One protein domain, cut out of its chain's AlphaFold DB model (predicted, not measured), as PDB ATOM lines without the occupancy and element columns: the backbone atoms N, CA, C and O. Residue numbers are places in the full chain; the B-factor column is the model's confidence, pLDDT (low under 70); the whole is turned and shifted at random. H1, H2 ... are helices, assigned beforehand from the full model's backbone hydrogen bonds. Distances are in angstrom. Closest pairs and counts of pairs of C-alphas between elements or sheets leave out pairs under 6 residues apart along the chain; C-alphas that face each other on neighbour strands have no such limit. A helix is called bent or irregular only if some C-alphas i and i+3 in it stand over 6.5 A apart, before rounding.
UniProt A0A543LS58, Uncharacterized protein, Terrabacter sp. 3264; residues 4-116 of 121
ATOM      1  N   ASN A   4     140.659 138.002 152.516       71.06
ATOM      2  CA  ASN A   4     141.781 138.071 151.581       71.06
ATOM      3  C   ASN A   4     141.321 138.193 150.117       71.06
ATOM      4  O   ASN A   4     141.903 138.951 149.347       71.06
ATOM      5  N   GLU A   5     140.255 137.484 149.733       74.38
ATOM      6  CA  GLU A   5     139.639 137.616 148.402       74.38
ATOM      7  C   GLU A   5     139.042 139.016 148.203       74.38
ATOM      8  O   GLU A   5     139.222 139.618 147.144       74.38
ATOM      9  N   LEU A   6     138.399 139.571 149.237       76.06
ATOM     10  CA  LEU A   6     137.894 140.943 149.197       76.06
ATOM     11  C   LEU A   6     139.039 141.964 149.095       76.06
ATOM     12  O   LEU A   6     138.960 142.886 148.289       76.06
ATOM     13  N   ALA A   7     140.129 141.781 149.842       71.69
ATOM     14  CA  ALA A   7     141.302 142.644 149.733       71.69
ATOM     15  C   ALA A   7     141.896 142.620 148.311       71.69
ATOM     16  O   ALA A   7     142.166 143.672 147.738       71.69
ATOM     17  N   GLN A   8     142.029 141.444 147.688       77.38
ATOM     18  CA  GLN A   8     142.504 141.323 146.300       77.38
ATOM     19  C   GLN A   8     141.583 142.013 145.289       77.38
ATOM     20  O   GLN A   8     142.068 142.652 144.346       77.38
ATOM     21  N   PHE A   9     140.266 141.906 145.482       77.75
ATOM     22  CA  PHE A   9     139.293 142.642 144.681       77.75
ATOM     23  C   PHE A   9     139.515 144.154 144.813       77.75
ATOM     24  O   PHE A   9     139.639 144.839 143.800       77.75
ATOM     25  N   LEU A  10     139.645 144.664 146.041       76.69
ATOM     26  CA  LEU A  10     139.860 146.089 146.310       76.69
ATOM     27  C   LEU A  10     141.167 146.607 145.689       76.69
ATOM     28  O   LEU A  10     141.166 147.672 145.075       76.69
ATOM     29  N   VAL A  11     142.260 145.837 145.761       76.12
ATOM     30  CA  VAL A  11     143.528 146.169 145.081       76.12
ATOM     31  C   VAL A  11     143.336 146.245 143.564       76.12
ATOM     32  O   VAL A  11     143.794 147.188 142.918       76.12
ATOM     33  N   SER A  12     142.637 145.270 142.982       76.75
ATOM     34  CA  SER A  12     142.384 145.220 141.537       76.75
ATOM     35  C   SER A  12     141.489 146.374 141.074       76.75
ATOM     36  O   SER A  12     141.750 146.975 140.027       76.75
ATOM     37  N   ALA A  13     140.476 146.724 141.866       73.19
ATOM     38  CA  ALA A  13     139.602 147.866 141.626       73.19
ATOM     39  C   ALA A  13     140.390 149.183 141.697       73.19
ATOM     40  O   ALA A  13     140.341 149.971 140.755       73.19
ATOM     41  N   ALA A  14     141.205 149.385 142.737       73.75
ATOM     42  CA  ALA A  14     142.050 150.572 142.877       73.75
ATOM     43  C   ALA A  14     143.037 150.723 141.706       73.75
ATOM     44  O   ALA A  14     143.157 151.803 141.127       73.75
ATOM     45  N   ALA A  15     143.690 149.633 141.290       74.69
ATOM     46  CA  ALA A  15     144.570 149.634 140.122       74.69
ATOM     47  C   ALA A  15     143.812 149.968 138.825       74.69
ATOM     48  O   ALA A  15     144.334 150.679 137.963       74.69
ATOM     49  N   THR A  16     142.578 149.482 138.685       71.56
ATOM     50  CA  THR A  16     141.715 149.757 137.529       71.56
ATOM     51  C   THR A  16     141.282 151.221 137.495       71.56
ATOM     52  O   THR A  16     141.416 151.862 136.453       71.56
ATOM     53  N   VAL A  17     140.866 151.790 138.630       69.56
ATOM     54  CA  VAL A  17     140.543 153.221 138.768       69.56
ATOM     55  C   VAL A  17     141.766 154.089 138.474       69.56
ATOM     56  O   VAL A  17     141.665 155.064 137.730       69.56
ATOM     57  N   GLY A  18     142.939 153.719 138.997       68.12
ATOM     58  CA  GLY A  18     144.196 154.413 138.719       68.12
ATOM     59  C   GLY A  18     144.530 154.423 137.227       68.12
ATOM     60  O   GLY A  18     144.840 155.474 136.669       68.12
ATOM     61  N   ARG A  19     144.390 153.277 136.550       71.44
ATOM     62  CA  ARG A  19     144.579 153.181 135.094       71.44
ATOM     63  C   ARG A  19     143.566 154.025 134.337       71.44
ATOM     64  O   ARG A  19     143.994 154.823 133.515       71.44
ATOM     65  N   LEU A  20     142.274 153.921 134.660       69.81
ATOM     66  CA  LEU A  20     141.215 154.745 134.063       69.81
ATOM     67  C   LEU A  20     141.530 156.236 134.203       69.81
ATOM     68  O   LEU A  20     141.383 156.988 133.246       69.81
ATOM     69  N   ARG A  21     142.022 156.675 135.366       68.31
ATOM     70  CA  ARG A  21     142.392 158.075 135.603       68.31
ATOM     71  C   ARG A  21     143.559 158.550 134.733       68.31
ATOM     72  O   ARG A  21     143.576 159.720 134.369       68.31
ATOM     73  N   VAL A  22     144.509 157.670 134.424       71.12
ATOM     74  CA  VAL A  22     145.687 157.978 133.595       71.12
ATOM     75  C   VAL A  22     145.374 157.894 132.100       71.12
ATOM     76  O   VAL A  22     145.891 158.692 131.325       71.12
ATOM     77  N   THR A  23     144.552 156.930 131.682       71.12
ATOM     78  CA  THR A  23     144.236 156.700 130.264       71.12
ATOM     79  C   THR A  23     143.146 157.616 129.730       71.12
ATOM     80  O   THR A  23     143.130 157.876 128.532       71.12
ATOM     81  N   LEU A  24     142.234 158.071 130.594       67.62
ATOM     82  CA  LEU A  24     141.118 158.925 130.200       67.62
ATOM     83  C   LEU A  24     141.483 160.405 130.324       67.62
ATOM     84  O   LEU A  24     142.059 160.832 131.331       67.62
ATOM     85  N   GLY A  25     141.107 161.187 129.314       67.62
ATOM     86  CA  GLY A  25     141.323 162.632 129.277       67.62
ATOM     87  C   GLY A  25     140.473 163.391 130.311       67.62
ATOM     88  O   GLY A  25     139.554 162.828 130.908       67.62
ATOM     89  N   PRO A  26     140.749 164.689 130.540       65.38
ATOM     90  CA  PRO A  26     140.021 165.504 131.520       65.38
ATOM     91  C   PRO A  26     138.513 165.631 131.232       65.38
ATOM     92  O   PRO A  26     137.738 165.809 132.168       65.38
ATOM     93  N   ASP A  27     138.087 165.472 129.976       70.75
ATOM     94  CA  ASP A  27     136.683 165.604 129.556       70.75
ATOM     95  C   ASP A  27     135.843 164.325 129.765       70.75
ATOM     96  O   ASP A  27     134.632 164.321 129.555       70.75
ATOM     97  N   GLU A  28     136.459 163.226 130.210       72.19
ATOM     98  CA  GLU A  28     135.812 161.910 130.340       72.19
ATOM     99  C   GLU A  28     135.347 161.604 131.777       72.19
ATOM    100  O   GLU A  28     135.134 160.445 132.145       72.19
ATOM    101  N   GLY A  29     135.154 162.644 132.598       65.62
ATOM    102  CA  GLY A  29     134.730 162.531 134.000       65.62
ATOM    103  C   GLY A  29     133.470 161.680 134.194       65.62
ATOM    104  O   GLY A  29     133.476 160.758 135.000       65.62
ATOM    105  N   ASN A  30     132.439 161.883 133.367       71.12
ATOM    106  CA  ASN A  30     131.183 161.129 133.467       71.12
ATOM    107  C   ASN A  30     131.360 159.619 133.222       71.12
ATOM    108  O   ASN A  30     130.686 158.805 133.848       71.12
ATOM    109  N   PHE A  31     132.255 159.226 132.307       69.69
ATOM    110  CA  PHE A  31     132.544 157.810 132.051       69.69
ATOM    111  C   PHE A  31     133.343 157.195 133.204       69.69
ATOM    112  O   PHE A  31     133.109 156.050 133.582       69.69
ATOM    113  N   ARG A  32     134.256 157.971 133.800       65.31
ATOM    114  CA  ARG A  32     134.995 157.562 134.995       65.31
ATOM    115  C   ARG A  32     134.055 157.326 136.175       65.31
ATOM    116  O   ARG A  32     134.179 156.295 136.826       65.31
ATOM    117  N   ASP A  33     133.111 158.231 136.407       67.50
ATOM    118  CA  ASP A  33     132.135 158.110 137.494       67.50
ATOM    119  C   ASP A  33     131.213 156.907 137.287       67.50
ATOM    120  O   ASP A  33     130.962 156.159 138.229       67.50
ATOM    121  N   LEU A  34     130.781 156.655 136.045       68.62
ATOM    122  CA  LEU A  34     130.003 155.465 135.700       68.62
ATOM    123  C   LEU A  34     130.800 154.177 135.947       68.62
ATOM    124  O   LEU A  34     130.305 153.270 136.604       68.62
ATOM    125  N   ALA A  35     132.053 154.113 135.490       66.12
ATOM    126  CA  ALA A  35     132.907 152.946 135.702       66.12
ATOM    127  C   ALA A  35     133.203 152.704 137.193       66.12
ATOM    128  O   ALA A  35     133.282 151.557 137.627       66.12
ATOM    129  N   ILE A  36     133.359 153.770 137.986       66.75
ATOM    130  CA  ILE A  36     133.490 153.678 139.447       66.75
ATOM    131  C   ILE A  36     132.188 153.171 140.069       66.75
ATOM    132  O   ILE A  36     132.250 152.269 140.898       66.75
ATOM    133  N   SER A  37     131.032 153.689 139.651       63.41
ATOM    134  CA  SER A  37     129.723 153.221 140.122       63.41
ATOM    135  C   SER A  37     129.523 151.732 139.834       63.41
ATOM    136  O   SER A  37     129.212 150.978 140.748       63.41
ATOM    137  N   ASP A  38     129.807 151.285 138.610       65.38
ATOM    138  CA  ASP A  38     129.701 149.876 138.220       65.38
ATOM    139  C   ASP A  38     130.652 148.983 139.041       65.38
ATOM    140  O   ASP A  38     130.318 147.851 139.398       65.38
ATOM    141  N   MET A  39     131.846 149.486 139.382       65.31
ATOM    142  CA  MET A  39     132.783 148.788 140.269       65.31
ATOM    143  C   MET A  39     132.283 148.721 141.717       65.31
ATOM    144  O   MET A  39     132.499 147.697 142.364       65.31
ATOM    145  N   VAL A  40     131.623 149.774 142.216       68.19
ATOM    146  CA  VAL A  40     130.999 149.811 143.550       68.19
ATOM    147  C   VAL A  40     129.833 148.827 143.629       68.19
ATOM    148  O   VAL A  40     129.764 148.048 144.578       68.19
ATOM    149  N   ASP A  41     128.977 148.790 142.609       68.50
ATOM    150  CA  ASP A  41     127.861 147.842 142.514       68.50
ATOM    151  C   ASP A  41     128.348 146.388 142.408       68.50
ATOM    152  O   ASP A  41     127.684 145.453 142.860       68.50
ATOM    153  N   GLY A  42     129.540 146.194 141.841       66.12
ATOM    154  CA  GLY A  42     130.218 144.908 141.750       66.12
ATOM    155  C   GLY A  42     130.953 144.472 143.020       66.12
ATOM    156  O   GLY A  42     131.473 143.353 143.024       66.12
ATOM    157  N   ILE A  43     131.023 145.300 144.076       72.88
ATOM    158  CA  ILE A  43     131.695 144.930 145.329       72.88
ATOM    159  C   ILE A  43     130.968 143.721 145.933       72.88
ATOM    160  O   ILE A  43     129.803 143.818 146.328       72.88
ATOM    161  N   PRO A  44     131.641 142.569 146.062       72.44
ATOM    162  CA  PRO A  44     130.989 141.392 146.597       72.44
ATOM    163  C   PRO A  44     130.674 141.578 148.088       72.44
ATOM    164  O   PRO A  44     131.499 142.079 148.855       72.44
ATOM    165  N   LEU A  45     129.467 141.178 148.497       69.19
ATOM    166  CA  LEU A  45     129.001 141.243 149.884       69.19
ATOM    167  C   LEU A  45     129.551 140.056 150.680       69.19
ATOM    168  O   LEU A  45     129.297 138.898 150.338       69.19
ATOM    169  N   LEU A  46     130.293 140.331 151.754       67.50
ATOM    170  CA  LEU A  46     130.673 139.300 152.715       67.50
ATOM    171  C   LEU A  46     129.472 138.954 153.597       67.50
ATOM    172  O   LEU A  46     128.947 139.817 154.294       67.50
ATOM    173  N   HIS A  47     129.043 137.690 153.534       69.38
ATOM    174  CA  HIS A  47     128.112 137.071 154.486       69.38
ATOM    175  C   HIS A  47     126.893 137.938 154.867       69.38
ATOM    176  O   HIS A  47     126.595 138.071 156.058       69.38
ATOM    177  N   PRO A  48     126.175 138.550 153.899       65.62
ATOM    178  CA  PRO A  48     125.370 139.746 154.157       65.62
ATOM    179  C   PRO A  48     124.246 139.550 155.177       65.62
ATOM    180  O   PRO A  48     123.753 140.526 155.727       65.62
ATOM    181  N   LEU A  49     123.826 138.309 155.444       79.56
ATOM    182  CA  LEU A  49     122.750 137.992 156.384       79.56
ATOM    183  C   LEU A  49     122.999 136.686 157.154       79.56
ATOM    184  O   LEU A  49     122.053 136.070 157.654       79.56
ATOM    185  N   ASP A  50     124.253 136.239 157.252       82.56
ATOM    186  CA  ASP A  50     124.567 134.969 157.912       82.56
ATOM    187  C   ASP A  50     124.134 135.008 159.386       82.56
ATOM    188  O   ASP A  50     124.495 135.913 160.141       82.56
ATOM    189  N   GLY A  51     123.329 134.033 159.808       82.62
ATOM    190  CA  GLY A  51     122.812 133.952 161.176       82.62
ATOM    191  C   GLY A  51     121.597 134.841 161.465       82.62
ATOM    192  O   GLY A  51     120.955 134.648 162.495       82.62
ATOM    193  N   VAL A  52     121.231 135.783 160.581       90.62
ATOM    194  CA  VAL A  52     120.082 136.684 160.807       90.62
ATOM    195  C   VAL A  52     118.784 135.890 160.854       90.62
ATOM    196  O   VAL A  52     117.942 136.113 161.719       90.62
ATOM    197  N   ARG A  53     118.619 134.915 159.953       90.31
ATOM    198  CA  ARG A  53     117.431 134.057 159.932       90.31
ATOM    199  C   ARG A  53     117.291 133.274 161.236       90.31
ATOM    200  O   ARG A  53     116.196 133.198 161.782       90.31
ATOM    201  N   GLU A  54     118.379 132.695 161.723       92.50
ATOM    202  CA  GLU A  54     118.419 131.925 162.963       92.50
ATOM    203  C   GLU A  54     118.094 132.807 164.174       92.50
ATOM    204  O   GLU A  54     117.295 132.405 165.018       92.50
ATOM    205  N   GLN A  55     118.630 134.031 164.224       90.00
ATOM    206  CA  GLN A  55     118.304 135.008 165.267       90.00
ATOM    207  C   GLN A  55     116.820 135.406 165.244       90.00
ATOM    208  O   GLN A  55     116.166 135.416 166.286       90.00
ATOM    209  N   LEU A  56     116.256 135.671 164.062       93.19
ATOM    210  CA  LEU A  56     114.833 136.001 163.918       93.19
ATOM    211  C   LEU A  56     113.932 134.833 164.343       93.19
ATOM    212  O   LEU A  56     112.931 135.039 165.025       93.19
ATOM    213  N   LEU A  57     114.296 133.597 163.986       94.94
ATOM    214  CA  LEU A  57     113.575 132.394 164.412       94.94
ATOM    215  C   LEU A  57     113.683 132.142 165.924       94.94
ATOM    216  O   LEU A  57     112.769 131.560 166.505       94.94
ATOM    217  N   ALA A  58     114.763 132.599 166.563       94.12
ATOM    218  CA  ALA A  58     114.942 132.559 168.014       94.12
ATOM    219  C   ALA A  58     114.179 133.674 168.760       94.12
ATOM    220  O   ALA A  58     114.197 133.702 169.991       94.12
ATOM    221  N   GLY A  59     113.493 134.570 168.042       94.69
ATOM    222  CA  GLY A  59     112.723 135.671 168.623       94.69
ATOM    223  C   GLY A  59     113.551 136.912 168.964       94.69
ATOM    224  O   GLY A  59     113.062 137.771 169.698       94.69
ATOM    225  N   THR A  60     114.781 137.023 168.451       94.00
ATOM    226  CA  THR A  60     115.566 138.260 168.545       94.00
ATOM    227  C   THR A  60     114.828 139.399 167.844       94.00
ATOM    228  O   THR A  60     114.217 139.205 166.790       94.00
ATOM    229  N   ASP A  61     114.904 140.599 168.422       95.69
ATOM    230  CA  ASP A  61     114.372 141.811 167.802       95.69
ATOM    231  C   ASP A  61     114.953 142.005 166.381       95.69
ATOM    232  O   ASP A  61     116.178 141.979 166.213       95.69
ATOM    233  N   PRO A  62     114.113 142.218 165.349       92.75
ATOM    234  CA  PRO A  62     114.593 142.334 163.978       92.75
ATOM    235  C   PRO A  62     115.562 143.493 163.743       92.75
ATOM    236  O   PRO A  62     116.490 143.352 162.945       92.75
ATOM    237  N   ALA A  63     115.375 144.628 164.426       93.69
ATOM    238  CA  ALA A  63     116.271 145.768 164.275       93.69
ATOM    239  C   ALA A  63     117.648 145.462 164.879       93.69
ATOM    240  O   ALA A  63     118.665 145.779 164.259       93.69
ATOM    241  N   ALA A  64     117.694 144.790 166.032       90.19
ATOM    242  CA  ALA A  64     118.939 144.335 166.643       90.19
ATOM    243  C   ALA A  64     119.688 143.331 165.747       90.19
ATOM    244  O   ALA A  64     120.877 143.525 165.487       90.19
ATOM    245  N   ALA A  65     118.990 142.324 165.212       90.25
ATOM    246  CA  ALA A  65     119.592 141.291 164.365       90.25
ATOM    247  C   ALA A  65     120.193 141.862 163.067       90.25
ATOM    248  O   ALA A  65     121.309 141.519 162.673       90.25
ATOM    249  N   LEU A  66     119.474 142.780 162.410       89.88
ATOM    250  CA  LEU A  66     119.975 143.464 161.215       89.88
ATOM    251  C   LEU A  66     121.135 144.412 161.539       89.88
ATOM    252  O   LEU A  66     122.107 144.464 160.787       89.88
ATOM    253  N   SER A  67     121.066 145.136 162.660       89.25
ATOM    254  CA  SER A  67     122.144 146.040 163.079       89.25
ATOM    255  C   SER A  67     123.444 145.284 163.348       89.25
ATOM    256  O   SER A  67     124.512 145.735 162.938       89.25
ATOM    257  N   GLU A  68     123.367 144.119 163.994       89.06
ATOM    258  CA  GLU A  68     124.530 143.263 164.226       89.06
ATOM    259  C   GLU A  68     125.135 142.768 162.904       89.06
ATOM    260  O   GLU A  68     126.344 142.889 162.695       89.06
ATOM    261  N   ALA A  69     124.301 142.272 161.985       87.44
ATOM    262  CA  ALA A  69     124.758 141.786 160.686       87.44
ATOM    263  C   ALA A  69     125.457 142.879 159.864       87.44
ATOM    264  O   ALA A  69     126.565 142.656 159.372       87.44
ATOM    265  N   PHE A  70     124.867 144.077 159.783       86.56
ATOM    266  CA  PHE A  70     125.485 145.202 159.080       86.56
ATOM    267  C   PHE A  70     126.760 145.698 159.766       86.56
ATOM    268  O   PHE A  70     127.722 146.038 159.081       86.56
ATOM    269  N   SER A  71     126.814 145.701 161.101       86.44
ATOM    270  CA  SER A  71     128.021 146.080 161.846       86.44
ATOM    271  C   SER A  71     129.185 145.116 161.584       86.44
ATOM    272  O   SER A  71     130.317 145.541 161.324       86.44
ATOM    273  N   ARG A  72     128.909 143.806 161.569       84.94
ATOM    274  CA  ARG A  72     129.900 142.783 161.212       84.94
ATOM    275  C   ARG A  72     130.382 142.963 159.776       84.94
ATOM    276  O   ARG A  72     131.585 142.996 159.540       84.94
ATOM    277  N   GLN A  73     129.459 143.166 158.842       83.94
ATOM    278  CA  GLN A  73     129.795 143.397 157.442       83.94
ATOM    279  C   GLN A  73     130.660 144.656 157.262       83.94
ATOM    280  O   GLN A  73     131.670 144.615 156.562       83.94
ATOM    281  N   ALA A  74     130.321 145.758 157.937       83.50
ATOM    282  CA  ALA A  74     131.123 146.981 157.923       83.50
ATOM    283  C   ALA A  74     132.539 146.741 158.471       83.50
ATOM    284  O   ALA A  74     133.516 147.183 157.872       83.50
ATOM    285  N   THR A  75     132.660 145.990 159.567       82.56
ATOM    286  CA  THR A  75     133.957 145.625 160.158       82.56
ATOM    287  C   THR A  75     134.815 144.823 159.180       82.56
ATOM    288  O   THR A  75     136.003 145.102 159.021       82.56
ATOM    289  N   GLU A  76     134.222 143.852 158.488       79.50
ATOM    290  CA  GLU A  76     134.933 143.028 157.512       79.50
ATOM    291  C   GLU A  76     135.379 143.834 156.284       79.50
ATOM    292  O   GLU A  76     136.510 143.667 155.824       79.50
ATOM    293  N   TYR A  77     134.546 144.760 155.797       80.19
ATOM    294  CA  TYR A  77     134.934 145.687 154.732       80.19
ATOM    295  C   TYR A  77     136.085 146.597 155.138       80.19
ATOM    296  O   TYR A  77     137.034 146.752 154.372       80.19
ATOM    297  N   VAL A  78     136.030 147.177 156.340       75.25
ATOM    298  CA  VAL A  78     137.116 148.012 156.866       75.25
ATOM    299  C   VAL A  78     138.404 147.196 156.988       75.25
ATOM    300  O   VAL A  78     139.465 147.658 156.573       75.25
ATOM    301  N   GLY A  79     138.318 145.956 157.480       70.88
ATOM    302  CA  GLY A  79     139.461 145.045 157.554       70.88
ATOM    303  C   GLY A  79     140.062 144.733 156.181       70.88
ATOM    304  O   GLY A  79     141.275 144.826 155.998       70.88
ATOM    305  N   ALA A  80     139.228 144.417 155.191       72.56
ATOM    306  CA  ALA A  80     139.693 144.156 153.833       72.56
ATOM    307  C   ALA A  80     140.270 145.405 153.150       72.56
ATOM    308  O   ALA A  80     141.263 145.297 152.432       72.56
ATOM    309  N   ALA A  81     139.702 146.587 153.404       73.50
ATOM    310  CA  ALA A  81     140.244 147.857 152.929       73.50
ATOM    311  C   ALA A  81     141.628 148.133 153.526       73.50
ATOM    312  O   ALA A  81     142.547 148.469 152.786       73.50
ATOM    313  N   ALA A  82     141.818 147.912 154.831       67.56
ATOM    314  CA  ALA A  82     143.125 148.051 155.470       67.56
ATOM    315  C   ALA A  82     144.168 147.100 154.855       67.56
ATOM    316  O   ALA A  82     145.276 147.527 154.526       67.56
ATOM    317  N   LEU A  83     143.802 145.832 154.629       67.38
ATOM    318  CA  LEU A  83     144.667 144.854 153.957       67.38
ATOM    319  C   LEU A  83     145.013 145.273 152.522       67.38
ATOM    320  O   LEU A  83     146.164 145.151 152.107       67.38
ATOM    321  N   ALA A  84     144.037 145.784 151.770       69.44
ATOM    322  CA  ALA A  84     144.255 146.278 150.416       69.44
ATOM    323  C   ALA A  84     145.212 147.479 150.396       69.44
ATOM    324  O   ALA A  84     146.129 147.508 149.577       69.44
ATOM    325  N   THR A  85     145.058 148.427 151.325       70.75
ATOM    326  CA  THR A  85     145.962 149.578 151.472       70.75
ATOM    327  C   THR A  85     147.395 149.129 151.740       70.75
ATOM    328  O   THR A  85     148.308 149.568 151.044       70.75
ATOM    329  N   VAL A  86     147.602 148.208 152.690       68.56
ATOM    330  CA  VAL A  86     148.937 147.658 152.982       68.56
ATOM    331  C   VAL A  86     149.533 146.992 151.743       68.56
ATOM    332  O   VAL A  86     150.670 147.287 151.383       68.56
ATOM    333  N   ALA A  87     148.766 146.157 151.036       66.62
ATOM    334  CA  ALA A  87     149.243 145.478 149.834       66.62
ATOM    335  C   ALA A  87     149.653 146.458 148.718       66.62
ATOM    336  O   ALA A  87     150.678 146.254 148.062       66.62
ATOM    337  N   VAL A  88     148.885 147.535 148.514       73.19
ATOM    338  CA  VAL A  88     149.209 148.595 147.542       73.19
ATOM    339  C   VAL A  88     150.493 149.321 147.935       73.19
ATOM    340  O   VAL A  88     151.371 149.488 147.087       73.19
ATOM    341  N   VAL A  89     150.632 149.707 149.206       73.56
ATOM    342  CA  VAL A  89     151.832 150.384 149.720       73.56
ATOM    343  C   VAL A  89     153.058 149.482 149.583       73.56
ATOM    344  O   VAL A  89     154.067 149.907 149.031       73.56
ATOM    345  N   GLU A  90     152.975 148.211 149.983       74.00
ATOM    346  CA  GLU A  90     154.077 147.259 149.812       74.00
ATOM    347  C   GLU A  90     154.493 147.105 148.346       74.00
ATOM    348  O   GLU A  90     155.684 147.042 148.033       74.00
ATOM    349  N   GLN A  91     153.528 147.033 147.427       73.25
ATOM    350  CA  GLN A  91     153.820 146.906 146.004       73.25
ATOM    351  C   GLN A  91     154.442 148.186 145.427       73.25
ATOM    352  O   GLN A  91     155.360 148.086 144.609       73.25
ATOM    353  N   ALA A  92     154.002 149.362 145.883       73.12
ATOM    354  CA  ALA A  92     154.607 150.645 145.537       73.12
ATOM    355  C   ALA A  92     156.057 150.730 146.035       73.12
ATOM    356  O   ALA A  92     156.952 151.016 145.243       73.12
ATOM    357  N   LEU A  93     156.313 150.374 147.298       75.44
ATOM    358  CA  LEU A  93     157.657 150.359 147.883       75.44
ATOM    359  C   LEU A  93     158.597 149.414 147.125       75.44
ATOM    360  O   LEU A  93     159.702 149.807 146.759       75.44
ATOM    361  N   ARG A  94     158.153 148.186 146.810       75.81
ATOM    362  CA  ARG A  94     158.949 147.241 146.001       75.81
ATOM    363  C   ARG A  94     159.268 147.797 144.613       75.81
ATOM    364  O   ARG A  94     160.365 147.571 144.110       75.81
ATOM    365  N   HIS A  95     158.318 148.489 143.982       78.56
ATOM    366  CA  HIS A  95     158.538 149.102 142.677       78.56
ATOM    367  C   HIS A  95     159.551 150.247 142.757       78.56
ATOM    368  O   HIS A  95     160.517 150.239 141.999       78.56
ATOM    369  N   LEU A  96     159.370 151.177 143.700       80.88
ATOM    370  CA  LEU A  96     160.263 152.318 143.922       80.88
ATOM    371  C   LEU A  96     161.686 151.864 144.244       80.88
ATOM    372  O   LEU A  96     162.630 152.347 143.623       80.88
ATOM    373  N   GLN A  97     161.831 150.854 145.103       86.75
ATOM    374  CA  GLN A  97     163.123 150.240 145.390       86.75
ATOM    375  C   GLN A  97     163.803 149.721 144.115       86.75
ATOM    376  O   GLN A  97     165.006 149.892 143.937       86.75
ATOM    377  N   ALA A  98     163.043 149.087 143.217       82.81
ATOM    378  CA  ALA A  98     163.580 148.503 141.992       82.81
ATOM    379  C   ALA A  98     163.979 149.547 140.934       82.81
ATOM    380  O   ALA A  98     164.905 149.290 140.165       82.81
ATOM    381  N   VAL A  99     163.288 150.691 140.861       89.00
ATOM    382  CA  VAL A  99     163.516 151.709 139.812       89.00
ATOM    383  C   VAL A  99     164.346 152.909 140.269       89.00
ATOM    384  O   VAL A  99     164.996 153.534 139.437       89.00
ATOM    385  N   GLY A 100     164.326 153.236 141.562       82.06
ATOM    386  CA  GLY A 100     164.933 154.446 142.126       82.06
ATOM    387  C   GLY A 100     165.699 154.238 143.436       82.06
ATOM    388  O   GLY A 100     166.267 155.198 143.947       82.06
ATOM    389  N   GLY A 101     165.759 153.009 143.960       90.44
ATOM    390  CA  GLY A 101     166.517 152.673 145.170       90.44
ATOM    391  C   GLY A 101     165.971 153.310 146.452       90.44
ATOM    392  O   GLY A 101     164.828 153.766 146.504       90.44
ATOM    393  N   ASP A 102     166.812 153.337 147.488       91.94
ATOM    394  CA  ASP A 102     166.428 153.749 148.847       91.94
ATOM    395  C   ASP A 102     165.956 155.213 148.920       91.94
ATOM    396  O   ASP A 102     165.057 155.531 149.694       91.94
ATOM    397  N   GLU A 103     166.511 156.104 148.091       90.31
ATOM    398  CA  GLU A 103     166.117 157.522 148.052       90.31
ATOM    399  C   GLU A 103     164.673 157.705 147.563       90.31
ATOM    400  O   GLU A 103     163.917 158.485 148.139       90.31
ATOM    401  N   ALA A 104     164.261 156.951 146.538       86.00
ATOM    402  CA  ALA A 104     162.890 156.993 146.031       86.00
ATOM    403  C   ALA A 104     161.886 156.407 147.036       86.00
ATOM    404  O   ALA A 104     160.742 156.855 147.106       86.00
ATOM    405  N   VAL A 105     162.315 155.414 147.821       86.88
ATOM    406  CA  VAL A 105     161.516 154.849 148.912       86.88
ATOM    407  C   VAL A 105     161.366 155.845 150.061       86.88
ATOM    408  O   VAL A 105     160.248 156.047 150.528       86.88
ATOM    409  N   ALA A 106     162.454 156.492 150.485       88.50
ATOM    410  CA  ALA A 106     162.426 157.489 151.554       88.50
ATOM    411  C   ALA A 106     161.516 158.675 151.199       88.50
ATOM    412  O   ALA A 106     160.637 159.010 151.983       88.50
ATOM    413  N   ALA A 107     161.640 159.225 149.986       87.75
ATOM    414  CA  ALA A 107     160.788 160.326 149.528       87.75
ATOM    415  C   ALA A 107     159.291 159.963 149.534       87.75
ATOM    416  O   ALA A 107     158.458 160.760 149.944       87.75
ATOM    417  N   PHE A 108     158.944 158.741 149.120       84.88
ATOM    418  CA  PHE A 108     157.556 158.276 149.136       84.88
ATOM    419  C   PHE A 108     156.997 158.089 150.555       84.88
ATOM    420  O   PHE A 108     155.813 158.337 150.782       84.88
ATOM    421  N   LEU A 109     157.821 157.633 151.503       87.81
ATOM    422  CA  LEU A 109     157.417 157.513 152.905       87.81
ATOM    423  C   LEU A 109     157.248 158.892 153.557       87.81
ATOM    424  O   LEU A 109     156.239 159.102 154.225       87.81
ATOM    425  N   ASP A 110     158.155 159.833 153.286       88.69
ATOM    426  CA  ASP A 110     158.041 161.224 153.744       88.69
ATOM    427  C   ASP A 110     156.757 161.889 153.201       88.69
ATOM    428  O   ASP A 110     156.018 162.529 153.952       88.69
ATOM    429  N   ASP A 111     156.428 161.686 151.917       84.81
ATOM    430  CA  ASP A 111     155.185 162.189 151.308       84.81
ATOM    431  C   ASP A 111     153.927 161.577 151.958       84.81
ATOM    432  O   ASP A 111     152.916 162.260 152.151       84.81
ATOM    433  N   LEU A 112     153.967 160.286 152.311       78.44
ATOM    434  CA  LEU A 112     152.874 159.605 153.012       78.44
ATOM    435  C   LEU A 112     152.671 160.137 154.435       78.44
ATOM    436  O   LEU A 112     151.525 160.278 154.864       78.44
ATOM    437  N   GLU A 113     153.754 160.431 155.155       78.38
ATOM    438  CA  GLU A 113     153.699 161.038 156.489       78.38
ATOM    439  C   GLU A 113     153.162 162.479 156.426       78.38
ATOM    440  O   GLU A 113     152.325 162.858 157.248       78.38
ATOM    441  N   GLY A 114     153.545 163.250 155.400       72.00
ATOM    442  CA  GLY A 114     153.078 164.625 155.186       72.00
ATOM    443  C   GLY A 114     151.593 164.756 154.812       72.00
ATOM    444  O   GLY A 114     150.954 165.746 155.166       72.00
ATOM    445  N   MET A 115     150.996 163.753 154.156       59.84
ATOM    446  CA  MET A 115     149.559 163.751 153.821       59.84
ATOM    447  C   MET A 115     148.628 163.602 155.042       59.84
ATOM    448  O   MET A 115     147.422 163.813 154.922       59.84
ATOM    449  N   GLY A 116     149.156 163.264 156.223       49.97
ATOM    450  CA  GLY A 116     148.391 163.228 157.475       49.97
ATOM    451  C   GLY A 116     148.107 164.605 158.093       49.97
ATOM    452  O   GLY A 116     147.317 164.689 159.034       49.97
TER     453      GLY A 116
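What this domain is: This is residues 4 to 116 of the 121 residues of an uncharacterized protein of Terrabacter sp. 3264 (UniProt A0A543LS58). One very long helix arm, H4a, makes the long axis; the hairpin of H1 and H2 slants away from its middle, where H1 meets it with residues 4 to 11. At one end of H4a the short H3 folds back beside it, and at the other end H4b folds back. The printed part has 113 residues with four named helices, H1, H2, H3 and H4, and no named strand: all helix. It is only just loose, close to extended, with a radius of gyration of the C-alphas of 19.5 A, and elongated, spanning 61 by 35 by 25 A.

Where its parts are: H1, residues 4 to 23, begins at C-alpha 4 (141.781, 138.071, 151.581) and is 28.4 A long. H2, residues 26 to 41, is 24.1 A long and irregular, with C-alphas 27 and 30 8.1 A apart; it has a kink of 25 degrees near residue 33. H3 is residues 52 to 57. H4, residues 62 to 116, was assigned as one helix by its hydrogen bonds but is bent: C-alphas 99 and 102 are 9.7 A apart. Its arms are H4a, residues 62 to 99, 55.4 A, and H4b, residues 102 to 116, 22.1 A, ending at C-alpha 116 (148.391, 163.228, 157.475).

How they stand to each other: H1, with residues 4 to 11 alone, touches residues 77 to 88 of H4a at a steep tilt of 59 degrees; the closest C-alphas, of Ala 7 and Ala 80, are 4.7 A apart. H1 and H2 form a helical hairpin at a shallow tilt of 14 degrees, closest at the C-alphas of Leu 20 and Arg 32, 6.9 A. H2 and H4a are apart. H3 and H4a form another hairpin, at 15 degrees, closest at the C-alphas of Val 52 and Ala 65, 5.8 A. H4a and H4b touch, opposite ways at a shallow tilt of 33 degrees, only just short of steep; the closest C-alphas, of Leu 96 and Val 105, are 5.7 A apart. Each O i to N i+4 pair is within hydrogen-bond range in H1, H3 and H4a, against 10 of 12 in H2 and 10 of 11 in H4b.

The domain as a whole: The farthest C-alphas, of Gly 59 and Gly 100, are 61.5 A apart. The printed part has no cut and no long link. The mean pLDDT of the printed part is 77.4; 31 residues are under 70, among them residues 31 to 42.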